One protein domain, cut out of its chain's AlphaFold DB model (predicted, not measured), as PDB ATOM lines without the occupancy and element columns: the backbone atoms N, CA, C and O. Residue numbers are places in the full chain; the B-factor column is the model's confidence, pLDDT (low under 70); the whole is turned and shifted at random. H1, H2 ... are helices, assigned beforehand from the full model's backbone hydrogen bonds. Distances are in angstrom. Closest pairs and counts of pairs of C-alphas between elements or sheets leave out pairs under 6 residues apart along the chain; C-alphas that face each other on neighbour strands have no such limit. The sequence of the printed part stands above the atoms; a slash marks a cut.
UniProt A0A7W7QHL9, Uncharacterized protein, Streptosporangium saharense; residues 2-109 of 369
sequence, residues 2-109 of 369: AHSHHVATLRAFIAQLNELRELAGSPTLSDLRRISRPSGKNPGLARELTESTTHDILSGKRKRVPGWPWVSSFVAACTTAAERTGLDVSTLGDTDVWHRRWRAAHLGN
ATOM      1  N   ALA A   2     207.802 140.432 179.415       46.69
ATOM      2  CA  ALA A   2     206.635 140.596 178.529       46.69
ATOM      3  C   ALA A   2     206.923 140.230 177.055       46.69
ATOM      4  O   ALA A   2     206.229 139.389 176.496       46.69
ATOM      5  N   HIS A   3     208.000 140.759 176.459       48.88
ATOM      6  CA  HIS A   3     208.380 140.470 175.066       48.88
ATOM      7  C   HIS A   3     208.626 138.969 174.794       48.88
ATOM      8  O   HIS A   3     208.235 138.446 173.755       48.88
ATOM      9  N   SER A   4     209.203 138.254 175.763       55.06
ATOM     10  CA  SER A   4     209.478 136.813 175.688       55.06
ATOM     11  C   SER A   4     208.195 135.974 175.702       55.06
ATOM     12  O   SER A   4     208.074 135.024 174.933       55.06
ATOM     13  N   HIS A   5     207.210 136.366 176.519       58.09
ATOM     14  CA  HIS A   5     205.896 135.720 176.549       58.09
ATOM     15  C   HIS A   5     205.149 135.906 175.217       58.09
ATOM     16  O   HIS A   5     204.559 134.962 174.709       58.09
ATOM     17  N   HIS A   6     205.254 137.083 174.589       61.62
ATOM     18  CA  HIS A   6     204.597 137.370 173.306       61.62
ATOM     19  C   HIS A   6     205.137 136.498 172.162       61.62
ATOM     20  O   HIS A   6     204.369 135.962 171.363       61.62
ATOM     21  N   VAL A   7     206.461 136.329 172.090       64.88
ATOM     22  CA  VAL A   7     207.101 135.483 171.069       64.88
ATOM     23  C   VAL A   7     206.738 134.008 171.273       64.88
ATOM     24  O   VAL A   7     206.488 133.305 170.294       64.88
ATOM     25  N   ALA A   8     206.641 133.549 172.524       64.69
ATOM     26  CA  ALA A   8     206.195 132.194 172.846       64.69
ATOM     27  C   ALA A   8     204.732 131.956 172.432       64.69
ATOM     28  O   ALA A   8     204.437 130.962 171.769       64.69
ATOM     29  N   THR A   9     203.825 132.891 172.736       70.31
ATOM     30  CA  THR A   9     202.411 132.801 172.338       70.31
ATOM     31  C   THR A   9     202.234 132.831 170.814       70.31
ATOM     32  O   THR A   9     201.447 132.056 170.271       70.31
ATOM     33  N   LEU A  10     203.003 133.662 170.102       70.31
ATOM     34  CA  LEU A  10     203.004 133.708 168.637       70.31
ATOM     35  C   LEU A  10     203.457 132.377 168.022       70.31
ATOM     36  O   LEU A  10     202.816 131.868 167.104       70.31
ATOM     37  N   ARG A  11     204.547 131.797 168.533       69.38
ATOM     38  CA  ARG A  11     205.068 130.510 168.050       69.38
ATOM     39  C   ARG A  11     204.103 129.360 168.334       69.38
ATOM     40  O   ARG A  11     203.892 128.535 167.453       69.38
ATOM     41  N   ALA A  12     203.464 129.350 169.506       72.75
ATOM     42  CA  ALA A  12     202.422 128.378 169.838       72.75
ATOM     43  C   ALA A  12     201.226 128.473 168.875       72.75
ATOM     44  O   ALA A  12     200.729 127.456 168.398       72.75
ATOM     45  N   PHE A  13     200.803 129.688 168.523       77.06
ATOM     46  CA  PHE A  13     199.721 129.893 167.560       77.06
ATOM     47  C   PHE A  13     200.102 129.453 166.136       77.06
ATOM     48  O   PHE A  13     199.311 128.809 165.451       77.06
ATOM     49  N   ILE A  14     201.332 129.729 165.691       80.31
ATOM     50  CA  ILE A  14     201.833 129.253 164.389       80.31
ATOM     51  C   ILE A  14     201.942 127.721 164.361       80.31
ATOM     52  O   ILE A  14     201.626 127.104 163.345       80.31
ATOM     53  N   ALA A  15     202.330 127.087 165.471       73.88
ATOM     54  CA  ALA A  15     202.339 125.631 165.590       73.88
ATOM     55  C   ALA A  15     200.927 125.039 165.445       73.88
ATOM     56  O   ALA A  15     200.755 124.089 164.688       73.88
ATOM     57  N   GLN A  16     199.915 125.654 166.066       78.38
ATOM     58  CA  GLN A  16     198.512 125.257 165.890       78.38
ATOM     59  C   GLN A  16     198.061 125.387 164.425       78.38
ATOM     60  O   GLN A  16     197.373 124.511 163.912       78.38
ATOM     61  N   LEU A  17     198.465 126.447 163.717       83.19
ATOM     62  CA  LEU A  17     198.155 126.604 162.287       83.19
ATOM     63  C   LEU A  17     198.836 125.532 161.420       83.19
ATOM     64  O   LEU A  17     198.239 125.038 160.463       83.19
ATOM     65  N   ASN A  18     200.072 125.153 161.747       78.88
ATOM     66  CA  ASN A  18     200.754 124.051 161.070       78.88
ATOM     67  C   ASN A  18     200.075 122.704 161.362       78.88
ATOM     68  O   ASN A  18     199.869 121.933 160.432       78.88
ATOM     69  N   GLU A  19     199.652 122.460 162.601       76.88
ATOM     70  CA  GLU A  19     198.883 121.271 162.984       76.88
ATOM     71  C   GLU A  19     197.545 121.191 162.235       76.88
ATOM     72  O   GLU A  19     197.211 120.145 161.687       76.88
ATOM     73  N   LEU A  20     196.814 122.304 162.110       81.88
ATOM     74  CA  LEU A  20     195.591 122.368 161.306       81.88
ATOM     75  C   LEU A  20     195.845 121.961 159.852       81.88
ATOM     76  O   LEU A  20     195.088 121.186 159.270       81.88
ATOM     77  N   ARG A  21     196.926 122.478 159.262       81.44
ATOM     78  CA  ARG A  21     197.321 122.130 157.897       81.44
ATOM     79  C   ARG A  21     197.692 120.652 157.788       81.44
ATOM     80  O   ARG A  21     197.396 120.032 156.774       81.44
ATOM     81  N   GLU A  22     198.334 120.086 158.802       74.44
ATOM     82  CA  GLU A  22     198.666 118.662 158.841       74.44
ATOM     83  C   GLU A  22     197.416 117.781 158.927       74.44
ATOM     84  O   GLU A  22     197.297 116.844 158.135       74.44
ATOM     85  N   LEU A  23     196.470 118.120 159.812       72.31
ATOM     86  CA  LEU A  23     195.183 117.434 159.965       72.31
ATOM     87  C   LEU A  23     194.323 117.524 158.700       72.31
ATOM     88  O   LEU A  23     193.647 116.565 158.347       72.31
ATOM     89  N   ALA A  24     194.413 118.631 157.963       75.81
ATOM     90  CA  ALA A  24     193.738 118.822 156.681       75.81
ATOM     91  C   ALA A  24     194.387 118.070 155.499       75.81
ATOM     92  O   ALA A  24     194.122 118.391 154.341       75.81
ATOM     93  N   GLY A  25     195.285 117.114 155.758       71.88
ATOM     94  CA  GLY A  25     195.944 116.327 154.711       71.88
ATOM     95  C   GLY A  25     197.190 116.986 154.114       71.88
ATOM     96  O   GLY A  25     197.690 116.552 153.080       71.88
ATOM     97  N   SER A  26     197.749 118.007 154.775       77.31
ATOM     98  CA  SER A  26     198.948 118.737 154.332       77.31
ATOM     99  C   SER A  26     198.829 119.375 152.934       77.31
ATOM    100  O   SER A  26     199.720 119.176 152.098       77.31
ATOM    101  N   PRO A  27     197.789 120.192 152.662       80.81
ATOM    102  CA  PRO A  27     197.608 120.837 151.365       80.81
ATOM    103  C   PRO A  27     198.828 121.684 150.988       80.81
ATOM    104  O   PRO A  27     199.487 122.300 151.842       80.81
ATOM    105  N   THR A  28     199.173 121.709 149.700       78.19
ATOM    106  CA  THR A  28     200.307 122.512 149.228       78.19
ATOM    107  C   THR A  28     199.988 124.006 149.327       78.19
ATOM    108  O   THR A  28     198.827 124.409 149.357       78.19
ATOM    109  N   LEU A  29     201.014 124.862 149.377       80.44
ATOM    110  CA  LEU A  29     200.799 126.316 149.402       80.44
ATOM    111  C   LEU A  29     200.089 126.806 148.128       80.44
ATOM    112  O   LEU A  29     199.269 127.717 148.195       80.44
ATOM    113  N   SER A  30     200.358 126.154 146.993       73.62
ATOM    114  CA  SER A  30     199.671 126.411 145.724       73.62
ATOM    115  C   SER A  30     198.193 126.002 145.786       73.62
ATOM    116  O   SER A  30     197.328 126.750 145.333       73.62
ATOM    117  N   ASP A  31     197.874 124.872 146.429       77.06
ATOM    118  CA  ASP A  31     196.486 124.450 146.654       77.06
ATOM    119  C   ASP A  31     195.736 125.404 147.581       77.06
ATOM    120  O   ASP A  31     194.621 125.810 147.260       77.06
ATOM    121  N   LEU A  32     196.360 125.831 148.682       81.88
ATOM    122  CA  LEU A  32     195.780 126.815 149.603       81.88
ATOM    123  C   LEU A  32     195.520 128.155 148.908       81.88
ATOM    124  O   LEU A  32     194.457 128.750 149.089       81.88
ATOM    125  N   ARG A  33     196.440 128.613 148.053       81.00
ATOM    126  CA  ARG A  33     196.235 129.805 147.220       81.00
ATOM    127  C   ARG A  33     195.081 129.618 146.237       81.00
ATOM    128  O   ARG A  33     194.220 130.483 146.126       81.00
ATOM    129  N   ARG A  34     195.033 128.484 145.535       79.81
ATOM    130  CA  ARG A  34     193.978 128.163 144.560       79.81
ATOM    131  C   ARG A  34     192.595 128.100 145.209       79.81
ATOM    132  O   ARG A  34     191.635 128.565 144.606       79.81
ATOM    133  N   ILE A  35     192.502 127.545 146.417       80.19
ATOM    134  CA  ILE A  35     191.259 127.433 147.193       80.19
ATOM    135  C   ILE A  35     190.832 128.793 147.767       80.19
ATOM    136  O   ILE A  35     189.643 129.100 147.774       80.19
ATOM    137  N   SER A  36     191.790 129.615 148.205       75.62
ATOM    138  CA  SER A  36     191.542 130.944 148.791       75.62
ATOM    139  C   SER A  36     191.343 132.075 147.782       75.62
ATOM    140  O   SER A  36     191.042 133.198 148.186       75.62
ATOM    141  N   ARG A  37     191.493 131.818 146.475       75.50
ATOM    142  CA  ARG A  37     191.217 132.827 145.450       75.50
ATOM    143  C   ARG A  37     189.736 133.225 145.484       75.50
ATOM    144  O   ARG A  37     188.883 132.339 145.395       75.50
ATOM    145  N   PRO A  38     189.420 134.531 145.540       58.09
ATOM    146  CA  PRO A  38     188.047 135.008 145.498       58.09
ATOM    147  C   PRO A  38     187.456 134.707 144.117       58.09
ATOM    148  O   PRO A  38     187.663 135.421 143.141       58.09
ATOM    149  N   SER A  39     186.742 133.593 144.022       52.03
ATOM    150  CA  SER A  39     185.875 133.256 142.901       52.03
ATOM    151  C   SER A  39     184.451 133.292 143.440       52.03
ATOM    152  O   SER A  39     184.222 132.823 144.555       52.03
ATOM    153  N   GLY A  40     183.494 133.834 142.681       46.44
ATOM    154  CA  GLY A  40     182.111 134.107 143.123       46.44
ATOM    155  C   GLY A  40     181.293 132.908 143.638       46.44
ATOM    156  O   GLY A  40     180.106 133.055 143.893       46.44
ATOM    157  N   LYS A  41     181.911 131.731 143.794       50.78
ATOM    158  CA  LYS A  41     181.369 130.519 144.419       50.78
ATOM    159  C   LYS A  41     181.737 130.350 145.908       50.78
ATOM    160  O   LYS A  41     181.110 129.523 146.553       50.78
ATOM    161  N   ASN A  42     182.686 131.124 146.461       47.00
ATOM    162  CA  ASN A  42     183.124 131.047 147.870       47.00
ATOM    163  C   ASN A  42     183.018 132.417 148.582       47.00
ATOM    164  O   ASN A  42     184.030 133.096 148.761       47.00
ATOM    165  N   PRO A  43     181.819 132.845 149.015       48.22
ATOM    166  CA  PRO A  43     181.599 134.171 149.607       48.22
ATOM    167  C   PRO A  43     182.191 134.373 151.022       48.22
ATOM    168  O   PRO A  43     182.032 135.448 151.590       48.22
ATOM    169  N   GLY A  44     182.870 133.372 151.603       49.06
ATOM    170  CA  GLY A  44     183.391 133.412 152.981       49.06
ATOM    171  C   GLY A  44     184.901 133.648 153.144       49.06
ATOM    172  O   GLY A  44     185.370 133.772 154.273       49.06
ATOM    173  N   LEU A  45     185.686 133.697 152.059       55.16
ATOM    174  CA  LEU A  45     187.152 133.824 152.131       55.16
ATOM    175  C   LEU A  45     187.562 135.294 151.975       55.16
ATOM    176  O   LEU A  45     187.566 135.843 150.879       55.16
ATOM    177  N   ALA A  46     187.895 135.933 153.098       54.25
ATOM    178  CA  ALA A  46     188.171 137.368 153.175       54.25
ATOM    179  C   ALA A  46     189.488 137.800 152.492       54.25
ATOM    180  O   ALA A  46     189.689 138.997 152.280       54.25
ATOM    181  N   ARG A  47     190.411 136.872 152.175       67.38
ATOM    182  CA  ARG A  47     191.726 137.199 151.591       67.38
ATOM    183  C   ARG A  47     192.364 136.035 150.818       67.38
ATOM    184  O   ARG A  47     192.395 134.911 151.308       67.38
ATOM    185  N   GLU A  48     192.980 136.329 149.665       76.25
ATOM    186  CA  GLU A  48     193.835 135.362 148.949       76.25
ATOM    187  C   GLU A  48     195.099 135.051 149.773       76.25
ATOM    188  O   GLU A  48     195.840 135.951 150.189       76.25
ATOM    189  N   LEU A  49     195.368 133.761 149.989       77.00
ATOM    190  CA  LEU A  49     196.566 133.269 150.663       77.00
ATOM    191  C   LEU A  49     197.705 133.172 149.646       77.00
ATOM    192  O   LEU A  49     197.872 132.157 148.970       77.00
ATOM    193  N   THR A  50     198.507 134.227 149.511       80.75
ATOM    194  CA  THR A  50     199.691 134.161 148.645       80.75
ATOM    195  C   THR A  50     200.705 133.157 149.198       80.75
ATOM    196  O   THR A  50     200.879 133.023 150.413       80.75
ATOM    197  N   GLU A  51     201.385 132.437 148.306       72.56
ATOM    198  CA  GLU A  51     202.318 131.365 148.678       72.56
ATOM    199  C   GLU A  51     203.480 131.888 149.532       72.56
ATOM    200  O   GLU A  51     203.796 131.291 150.560       72.56
ATOM    201  N   SER A  52     204.049 133.044 149.168       64.19
ATOM    202  CA  SER A  52     205.139 133.685 149.912       64.19
ATOM    203  C   SER A  52     204.707 134.120 151.313       64.19
ATOM    204  O   SER A  52     205.362 133.785 152.295       64.19
ATOM    205  N   THR A  53     203.558 134.791 151.437       72.31
ATOM    206  CA  THR A  53     203.062 135.271 152.738       72.31
ATOM    207  C   THR A  53     202.680 134.110 153.649       72.31
ATOM    208  O   THR A  53     202.976 134.140 154.842       72.31
ATOM    209  N   THR A  54     202.062 133.069 153.092       77.06
ATOM    210  CA  THR A  54     201.691 131.862 153.840       77.06
ATOM    211  C   THR A  54     202.934 131.112 154.305       77.06
ATOM    212  O   THR A  54     203.017 130.731 155.470       77.06
ATOM    213  N   HIS A  55     203.938 130.966 153.437       68.06
ATOM    214  CA  HIS A  55     205.226 130.393 153.810       68.06
ATOM    215  C   HIS A  55     205.908 131.195 154.928       68.06
ATOM    216  O   HIS A  55     206.347 130.603 155.908       68.06
ATOM    217  N   ASP A  56     205.959 132.525 154.837       69.38
ATOM    218  CA  ASP A  56     206.613 133.380 155.838       69.38
ATOM    219  C   ASP A  56     205.914 133.358 157.207       69.38
ATOM    220  O   ASP A  56     206.569 133.470 158.246       69.38
ATOM    221  N   ILE A  57     204.588 133.206 157.223       76.94
ATOM    222  CA  ILE A  57     203.810 133.065 158.461       76.94
ATOM    223  C   ILE A  57     204.037 131.680 159.075       76.94
ATOM    224  O   ILE A  57     204.374 131.591 160.253       76.94
ATOM    225  N   LEU A  58     203.914 130.606 158.288       76.25
ATOM    226  CA  LEU A  58     204.052 129.230 158.783       76.25
ATOM    227  C   LEU A  58     205.492 128.859 159.163       76.25
ATOM    228  O   LEU A  58     205.694 128.031 160.048       76.25
ATOM    229  N   SER A  59     206.485 129.485 158.523       68.81
ATOM    230  CA  SER A  59     207.909 129.353 158.869       68.81
ATOM    231  C   SER A  59     208.325 130.210 160.067       68.81
ATOM    232  O   SER A  59     209.473 130.138 160.498       68.81
ATOM    233  N   GLY A  60     207.423 131.037 160.610       67.19
ATOM    234  CA  GLY A  60     207.718 131.885 161.765       67.19
ATOM    235  C   GLY A  60     208.654 133.061 161.473       67.19
ATOM    236  O   GLY A  60     209.131 133.699 162.412       67.19
ATOM    237  N   LYS A  61     208.899 133.396 160.196       66.56
ATOM    238  CA  LYS A  61     209.696 134.575 159.806       66.56
ATOM    239  C   LYS A  61     209.039 135.886 160.240       66.56
ATOM    240  O   LYS A  61     209.724 136.884 160.465       66.56
ATOM    241  N   ARG A  62     207.709 135.908 160.372       69.12
ATOM    242  CA  ARG A  62     206.976 137.084 160.855       69.12
ATOM    243  C   ARG A  62     206.957 137.148 162.382       69.12
ATOM    244  O   ARG A  62     206.534 136.216 163.051       69.12
ATOM    245  N   LYS A  63     207.331 138.313 162.921       66.62
ATOM    246  CA  LYS A  63     207.337 138.620 164.368       66.62
ATOM    247  C   LYS A  63     205.969 139.049 164.927       66.62
ATOM    248  O   LYS A  63     205.876 139.395 166.099       66.62
ATOM    249  N   ARG A  64     204.922 139.084 164.095       70.62
ATOM    250  CA  ARG A  64     203.567 139.528 164.461       70.62
ATOM    251  C   ARG A  64     202.557 138.413 164.226       70.62
ATOM    252  O   ARG A  64     202.694 137.656 163.267       70.62
ATOM    253  N   VAL A  65     201.529 138.367 165.073       73.00
ATOM    254  CA  VAL A  65     200.380 137.466 164.903       73.00
ATOM    255  C   VAL A  65     199.673 137.832 163.594       73.00
ATOM    256  O   VAL A  65     199.423 139.019 163.368       73.00
ATOM    257  N   PRO A  66     199.370 136.864 162.713       78.25
ATOM    258  CA  PRO A  66     198.625 137.153 161.498       78.25
ATOM    259  C   PRO A  66     197.233 137.702 161.841       78.25
ATOM    260  O   PRO A  66     196.609 137.302 162.828       78.25
ATOM    261  N   GLY A  67     196.751 138.641 161.028       74.62
ATOM    262  CA  GLY A  67     195.429 139.235 161.212       74.62
ATOM    263  C   GLY A  67     194.312 138.203 161.047       74.62
ATOM    264  O   GLY A  67     194.447 137.248 160.276       74.62
ATOM    265  N   TRP A  68     193.192 138.418 161.739       75.38
ATOM    266  CA  TRP A  68     192.035 137.522 161.685       75.38
ATOM    267  C   TRP A  68     191.549 137.201 160.257       75.38
ATOM    268  O   TRP A  68     191.336 136.022 159.989       75.38
ATOM    269  N   PRO A  69     191.476 138.152 159.299       72.50
ATOM    270  CA  PRO A  69     191.057 137.846 157.923       72.50
ATOM    271  C   PRO A  69     191.956 136.835 157.194       72.50
ATOM    272  O   PRO A  69     191.499 136.104 156.316       72.50
ATOM    273  N   TRP A  70     193.246 136.791 157.544       84.06
ATOM    274  CA  TRP A  70     194.167 135.785 157.014       84.06
ATOM    275  C   TRP A  70     193.937 134.433 157.691       84.06
ATOM    276  O   TRP A  70     193.849 133.420 157.006       84.06
ATOM    277  N   VAL A  71     193.794 134.421 159.022       81.75
ATOM    278  CA  VAL A  71     193.569 133.190 159.801       81.75
ATOM    279  C   VAL A  71     192.267 132.516 159.384       81.75
ATOM    280  O   VAL A  71     192.268 131.315 159.138       81.75
ATOM    281  N   SER A  72     191.178 133.271 159.239       76.50
ATOM    282  CA  SER A  72     189.893 132.735 158.786       76.50
ATOM    283  C   SER A  72     189.989 132.140 157.380       76.50
ATOM    284  O   SER A  72     189.514 131.029 157.152       76.50
ATOM    285  N   SER A  73     190.676 132.824 156.459       79.62
ATOM    286  CA  SER A  73     190.888 132.331 155.093       79.62
ATOM    287  C   SER A  73     191.750 131.066 155.068       79.62
ATOM    288  O   SER A  73     191.486 130.152 154.291       79.62
ATOM    289  N   PHE A  74     192.754 130.983 155.942       83.69
ATOM    290  CA  PHE A  74     193.614 129.812 156.094       83.69
ATOM    291  C   PHE A  74     192.865 128.606 156.662       83.69
ATOM    292  O   PHE A  74     192.977 127.512 156.110       83.69
ATOM    293  N   VAL A  75     192.067 128.806 157.716       85.00
ATOM    294  CA  VAL A  75     191.247 127.747 158.317       85.00
ATOM    295  C   VAL A  75     190.249 127.214 157.298       85.00
ATOM    296  O   VAL A  75     190.255 126.021 157.020       85.00
ATOM    297  N   ALA A  76     189.481 128.090 156.650       81.38
ATOM    298  CA  ALA A  76     188.499 127.690 155.647       81.38
ATOM    299  C   ALA A  76     189.132 127.006 154.419       81.38
ATOM    300  O   ALA A  76     188.566 126.050 153.884       81.38
ATOM    301  N   ALA A  77     190.328 127.432 153.992       83.88
ATOM    302  CA  ALA A  77     191.063 126.744 152.931       83.88
ATOM    303  C   ALA A  77     191.525 125.338 153.356       83.88
ATOM    304  O   ALA A  77     191.492 124.421 152.535       83.88
ATOM    305  N   CYS A  78     191.911 125.149 154.622       83.38
ATOM    306  CA  CYS A  78     192.251 123.836 155.176       83.38
ATOM    307  C   CYS A  78     191.012 122.937 155.305       83.38
ATOM    308  O   CYS A  78     191.058 121.790 154.877       83.38
ATOM    309  N   THR A  79     189.888 123.461 155.795       82.19
ATOM    310  CA  THR A  79     188.590 122.765 155.844       82.19
ATOM    311  C   THR A  79     188.166 122.289 154.452       82.19
ATOM    312  O   THR A  79     187.909 121.107 154.254       82.19
ATOM    313  N   THR A  80     188.212 123.175 153.454       82.38
ATOM    314  CA  THR A  80     187.877 122.834 152.060       82.38
ATOM    315  C   THR A  80     188.841 121.789 151.478       82.38
ATOM    316  O   THR A  80     188.452 120.955 150.662       82.38
ATOM    317  N   ALA A  81     190.125 121.825 151.853       81.19
ATOM    318  CA  ALA A  81     191.099 120.823 151.420       81.19
ATOM    319  C   ALA A  81     190.841 119.447 152.060       81.19
ATOM    320  O   ALA A  81     190.957 118.430 151.378       81.19
ATOM    321  N   ALA A  82     190.442 119.423 153.332       80.69
ATOM    322  CA  ALA A  82     190.055 118.207 154.037       80.69
ATOM    323  C   ALA A  82     188.789 117.580 153.433       80.69
ATOM    324  O   ALA A  82     188.779 116.387 153.148       80.69
ATOM    325  N   GLU A  83     187.771 118.389 153.121       79.94
ATOM    326  CA  GLU A  83     186.552 117.931 152.435       79.94
ATOM    327  C   GLU A  83     186.864 117.272 151.088       79.94
ATOM    328  O   GLU A  83     186.354 116.198 150.778       79.94
ATOM    329  N   ARG A  84     187.747 117.889 150.292       78.69
ATOM    330  CA  ARG A  84     188.159 117.349 148.986       78.69
ATOM    331  C   ARG A  84     188.915 116.031 149.079       78.69
ATOM    332  O   ARG A  84     188.924 115.296 148.104       78.69
ATOM    333  N   THR A  85     189.553 115.768 150.213       73.50
ATOM    334  CA  THR A  85     190.341 114.555 150.465       73.50
ATOM    335  C   THR A  85     189.581 113.531 151.310       73.50
ATOM    336  O   THR A  85     190.151 112.512 151.687       73.50
ATOM    337  N   GLY A  86     188.299 113.783 151.614       72.94
ATOM    338  CA  GLY A  86     187.453 112.885 152.405       72.94
ATOM    339  C   GLY A  86     187.839 112.784 153.886       72.94
ATOM    340  O   GLY A  86     187.417 111.844 154.558       72.94
ATOM    341  N   LEU A  87     188.642 113.718 154.403       74.44
ATOM    342  CA  LEU A  87     189.061 113.755 155.805       74.44
ATOM    343  C   LEU A  87     187.961 114.349 156.697       74.44
ATOM    344  O   LEU A  87     187.247 115.270 156.298       74.44
ATOM    345  N   ASP A  88     187.842 113.840 157.929       68.12
ATOM    346  CA  ASP A  88     186.820 114.282 158.883       68.12
ATOM    347  C   ASP A  88     187.062 115.724 159.355       68.12
ATOM    348  O   ASP A  88     187.904 116.020 160.209       68.12
ATOM    349  N   VAL A  89     186.258 116.624 158.796       68.50
ATOM    350  CA  VAL A  89     186.288 118.069 159.015       68.50
ATOM    351  C   VAL A  89     185.946 118.447 160.460       68.50
ATOM    352  O   VAL A  89     186.383 119.491 160.946       68.50
ATOM    353  N   SER A  90     185.212 117.594 161.185       63.12
ATOM    354  CA  SER A  90     184.789 117.869 162.564       63.12
ATOM    355  C   SER A  90     185.969 117.954 163.544       63.12
ATOM    356  O   SER A  90     185.908 118.677 164.542       63.12
ATOM    357  N   THR A  91     187.088 117.302 163.213       61.00
ATOM    358  CA  THR A  91     188.324 117.297 164.012       61.00
ATOM    359  C   THR A  91     189.168 118.570 163.859       61.00
ATOM    360  O   THR A  91     190.012 118.856 164.709       61.00
ATOM    361  N   LEU A  92     188.919 119.379 162.819       64.81
ATOM    362  CA  LEU A  92     189.674 120.605 162.511       64.81
ATOM    363  C   LEU A  92     189.252 121.806 163.377       64.81
ATOM    364  O   LEU A  92     189.993 122.789 163.494       64.81
ATOM    365  N   GLY A  93     188.091 121.704 164.032       63.16
ATOM    366  CA  GLY A  93     187.516 122.734 164.891       63.16
ATOM    367  C   GLY A  93     186.804 123.849 164.120       63.16
ATOM    368  O   GLY A  93     187.226 124.262 163.044       63.16
ATOM    369  N   ASP A  94     185.719 124.360 164.703       70.56
ATOM    370  CA  ASP A  94     184.901 125.416 164.102       70.56
ATOM    371  C   ASP A  94     185.621 126.782 164.087       70.56
ATOM    372  O   ASP A  94     186.519 127.060 164.895       70.56
ATOM    373  N   THR A  95     185.183 127.672 163.201       70.38
ATOM    374  CA  THR A  95     185.674 129.047 163.035       70.38
ATOM    375  C   THR A  95     185.674 129.810 164.365       70.38
ATOM    376  O   THR A  95     186.615 130.550 164.661       70.38
ATOM    377  N   ASP A  96     184.689 129.562 165.231       60.59
ATOM    378  CA  ASP A  96     184.584 130.172 166.563       60.59
ATOM    379  C   ASP A  96     185.642 129.679 167.565       60.59
ATOM    380  O   ASP A  96     186.091 130.423 168.448       60.59
ATOM    381  N   VAL A  97     186.086 128.423 167.447       72.19
ATOM    382  CA  VAL A  97     187.204 127.882 168.239       72.19
ATOM    383  C   VAL A  97     188.505 128.552 167.805       72.19
ATOM    384  O   VAL A  97     189.275 129.013 168.653       72.19
ATOM    385  N   TRP A  98     188.715 128.695 166.497       76.94
ATOM    386  CA  TRP A  98     189.875 129.391 165.938       76.94
ATOM    387  C   TRP A  98     189.887 130.884 166.263       76.94
ATOM    388  O   TRP A  98     190.946 131.426 166.581       76.94
ATOM    389  N   HIS A  99     188.725 131.537 166.303       66.44
ATOM    390  CA  HIS A  99     188.613 132.935 166.711       66.44
ATOM    391  C   HIS A  99     188.980 133.143 168.188       66.44
ATOM    392  O   HIS A  99     189.636 134.130 168.530       66.44
ATOM    393  N   ARG A 100     188.623 132.200 169.073       68.75
ATOM    394  CA  ARG A 100     189.042 132.216 170.488       68.75
ATOM    395  C   ARG A 100     190.543 131.977 170.654       68.75
ATOM    396  O   ARG A 100     191.173 132.695 171.427       68.75
ATOM    397  N   ARG A 101     191.127 131.033 169.908       73.19
ATOM    398  CA  ARG A 101     192.584 130.778 169.896       73.19
ATOM    399  C   ARG A 101     193.366 131.986 169.384       73.19
ATOM    400  O   ARG A 101     194.334 132.401 170.012       73.19
ATOM    401  N   TRP A 102     192.892 132.599 168.299       78.38
ATOM    402  CA  TRP A 102     193.458 133.835 167.768       78.38
ATOM    403  C   TRP A 102     193.359 134.976 168.785       78.38
ATOM    404  O   TRP A 102     194.364 135.621 169.060       78.38
ATOM    405  N   ARG A 103     192.196 135.180 169.422       69.00
ATOM    406  CA  ARG A 103     192.038 136.201 170.473       69.00
ATOM    407  C   ARG A 103     192.955 135.960 171.670       69.00
ATOM    408  O   ARG A 103     193.542 136.919 172.150       69.00
ATOM    409  N   ALA A 104     193.127 134.721 172.125       69.38
ATOM    410  CA  ALA A 104     194.067 134.398 173.200       69.38
ATOM    411  C   ALA A 104     195.519 134.735 172.812       69.38
ATOM    412  O   ALA A 104     196.264 135.284 173.622       69.38
ATOM    413  N   ALA A 105     195.896 134.486 171.554       69.81
ATOM    414  CA  ALA A 105     197.209 134.851 171.030       69.81
ATOM    415  C   ALA A 105     197.384 136.363 170.792       69.81
ATOM    416  O   ALA A 105     198.497 136.879 170.881       69.81
ATOM    417  N   HIS A 106     196.292 137.075 170.506       64.50
ATOM    418  CA  HIS A 106     196.280 138.504 170.200       64.50
ATOM    419  C   HIS A 106     196.185 139.388 171.457       64.50
ATOM    420  O   HIS A 106     196.866 140.402 171.544       64.50
ATOM    421  N   LEU A 107     195.412 138.988 172.475       56.09
ATOM    422  CA  LEU A 107     195.281 139.700 173.760       56.09
ATOM    423  C   LEU A 107     196.567 139.668 174.594       56.09
ATOM    424  O   LEU A 107     196.810 140.569 175.392       56.09
ATOM    425  N   GLY A 108     197.424 138.671 174.364       53.81
ATOM    426  CA  GLY A 108     198.789 138.653 174.875       53.81
ATOM    427  C   GLY A 108     199.717 139.673 174.209       53.81
ATOM    428  O   GLY A 108     200.881 139.674 174.571       53.81
ATOM    429  N   ASN A 109     199.237 140.491 173.257       54.25
ATOM    430  CA  ASN A 109     199.977 141.524 172.528       54.25
ATOM    431  C   ASN A 109     199.108 142.781 172.274       54.25
ATOM    432  O   ASN A 109     198.599 142.961 171.169       54.25
TER     433      ASN A 109
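What this domain is: This is residues 2 to 109 of the 369 residues of an uncharacterized protein of Streptosporangium saharense (UniProt A0A7W7QHL9). Three helices, H1, H4 and H6, make a loose bundle whose contacts involve only parts of H1 and H4: H1 and H4 run the same way and H6 folds back against both. The short helices H2 and H3 pack on it, H2 crossing H4 and H3 crossing H1, while the four-residue H5 packs on the last residues of H1 and on H4. The printed part has 108 residues with six named helices, H1 to H6 in chain order, and no named strand; the class is all helix. It is compact, with a radius of gyration of the C-alphas of 13.4 A, yet elongated in outline, spanning 43 by 27 by 22 A.

How they stand to each other: H1, residues 2 to 23, and H4, residues 68 to 84, are the hubs, touching four other helices each. Residues 20 to 23 of H1 alone touch H4, at a shallow tilt of 22 degrees, the same way; the closest C-alphas, of Arg 21 and Cys 78, are 6.0 A apart. H2, residues 29 to 36, touches H4 about perpendicular at 81 degrees, the C-alphas of Leu 32 and Ala 77 being closest at 5.8 A. H3, residues 51 to 58, touches residues 14 to 18 of H1 alone, at a steep tilt of 59 degrees, opposite ways; the closest C-alphas, of Ile 14 and Leu 58, are 6.0 A apart. H3 also touches H2, about perpendicular at 78 degrees, with the C-alphas of Leu 29 and Glu 51 closest at 5.3 A. H5, residues 89 to 92, touches H4, with the C-alphas of Thr 79 and Val 89 closest at 6.1 A. H5 only just touches H1, with 3 pairs of C-alphas within 8 A, the closest being Leu 20 and Leu 92 at 6.3 A. H6, residues 95 to 107, touches H1 at a shallow tilt of 20 degrees, opposite ways; the closest C-alphas, of Thr 9 and Ala 105, are 5.7 A apart. H6 touches residues 68 to 75 of H4 alone, opposite ways at a shallow tilt of 34 degrees, only just short of steep; the closest C-alphas, of Ser 72 and Thr 95, are 7.0 A apart. H2 and H3 are each apart from H5 and H6. In H1, H2, H3, H4 and H6 every O i to N i+4 pair is within hydrogen-bond range; H5 is too short for such a pair.

Where its parts are: H1, residues 2 to 23, starts with C-alpha 2 at (206.635, 140.596, 178.529) and measures 31.8 A from first to last C-alpha. H2, residues 29 to 36, measures 10.4 A and H3, residues 51 to 58, 10.5 A. H4, residues 68 to 84, measures 24.2 A and ends with C-alpha 84 at (188.159, 117.349, 148.986). H5, residues 89 to 92, measures 5.5 A; H6, residues 95 to 107, measures 17.9 A and ends with C-alpha 107 at (195.281, 139.700, 173.760).

The domain as a whole: The C-alphas of Ala 2 and Lys 41, the two farthest apart, are 43.6 A apart. The link from H2 to H3, residues 37 to 50, is long, and the printed part has no cut. The mean pLDDT of the printed part is 70.9; 42 residues are under 70, among them residues 2 to 8, 38 to 47 and 103 to 109.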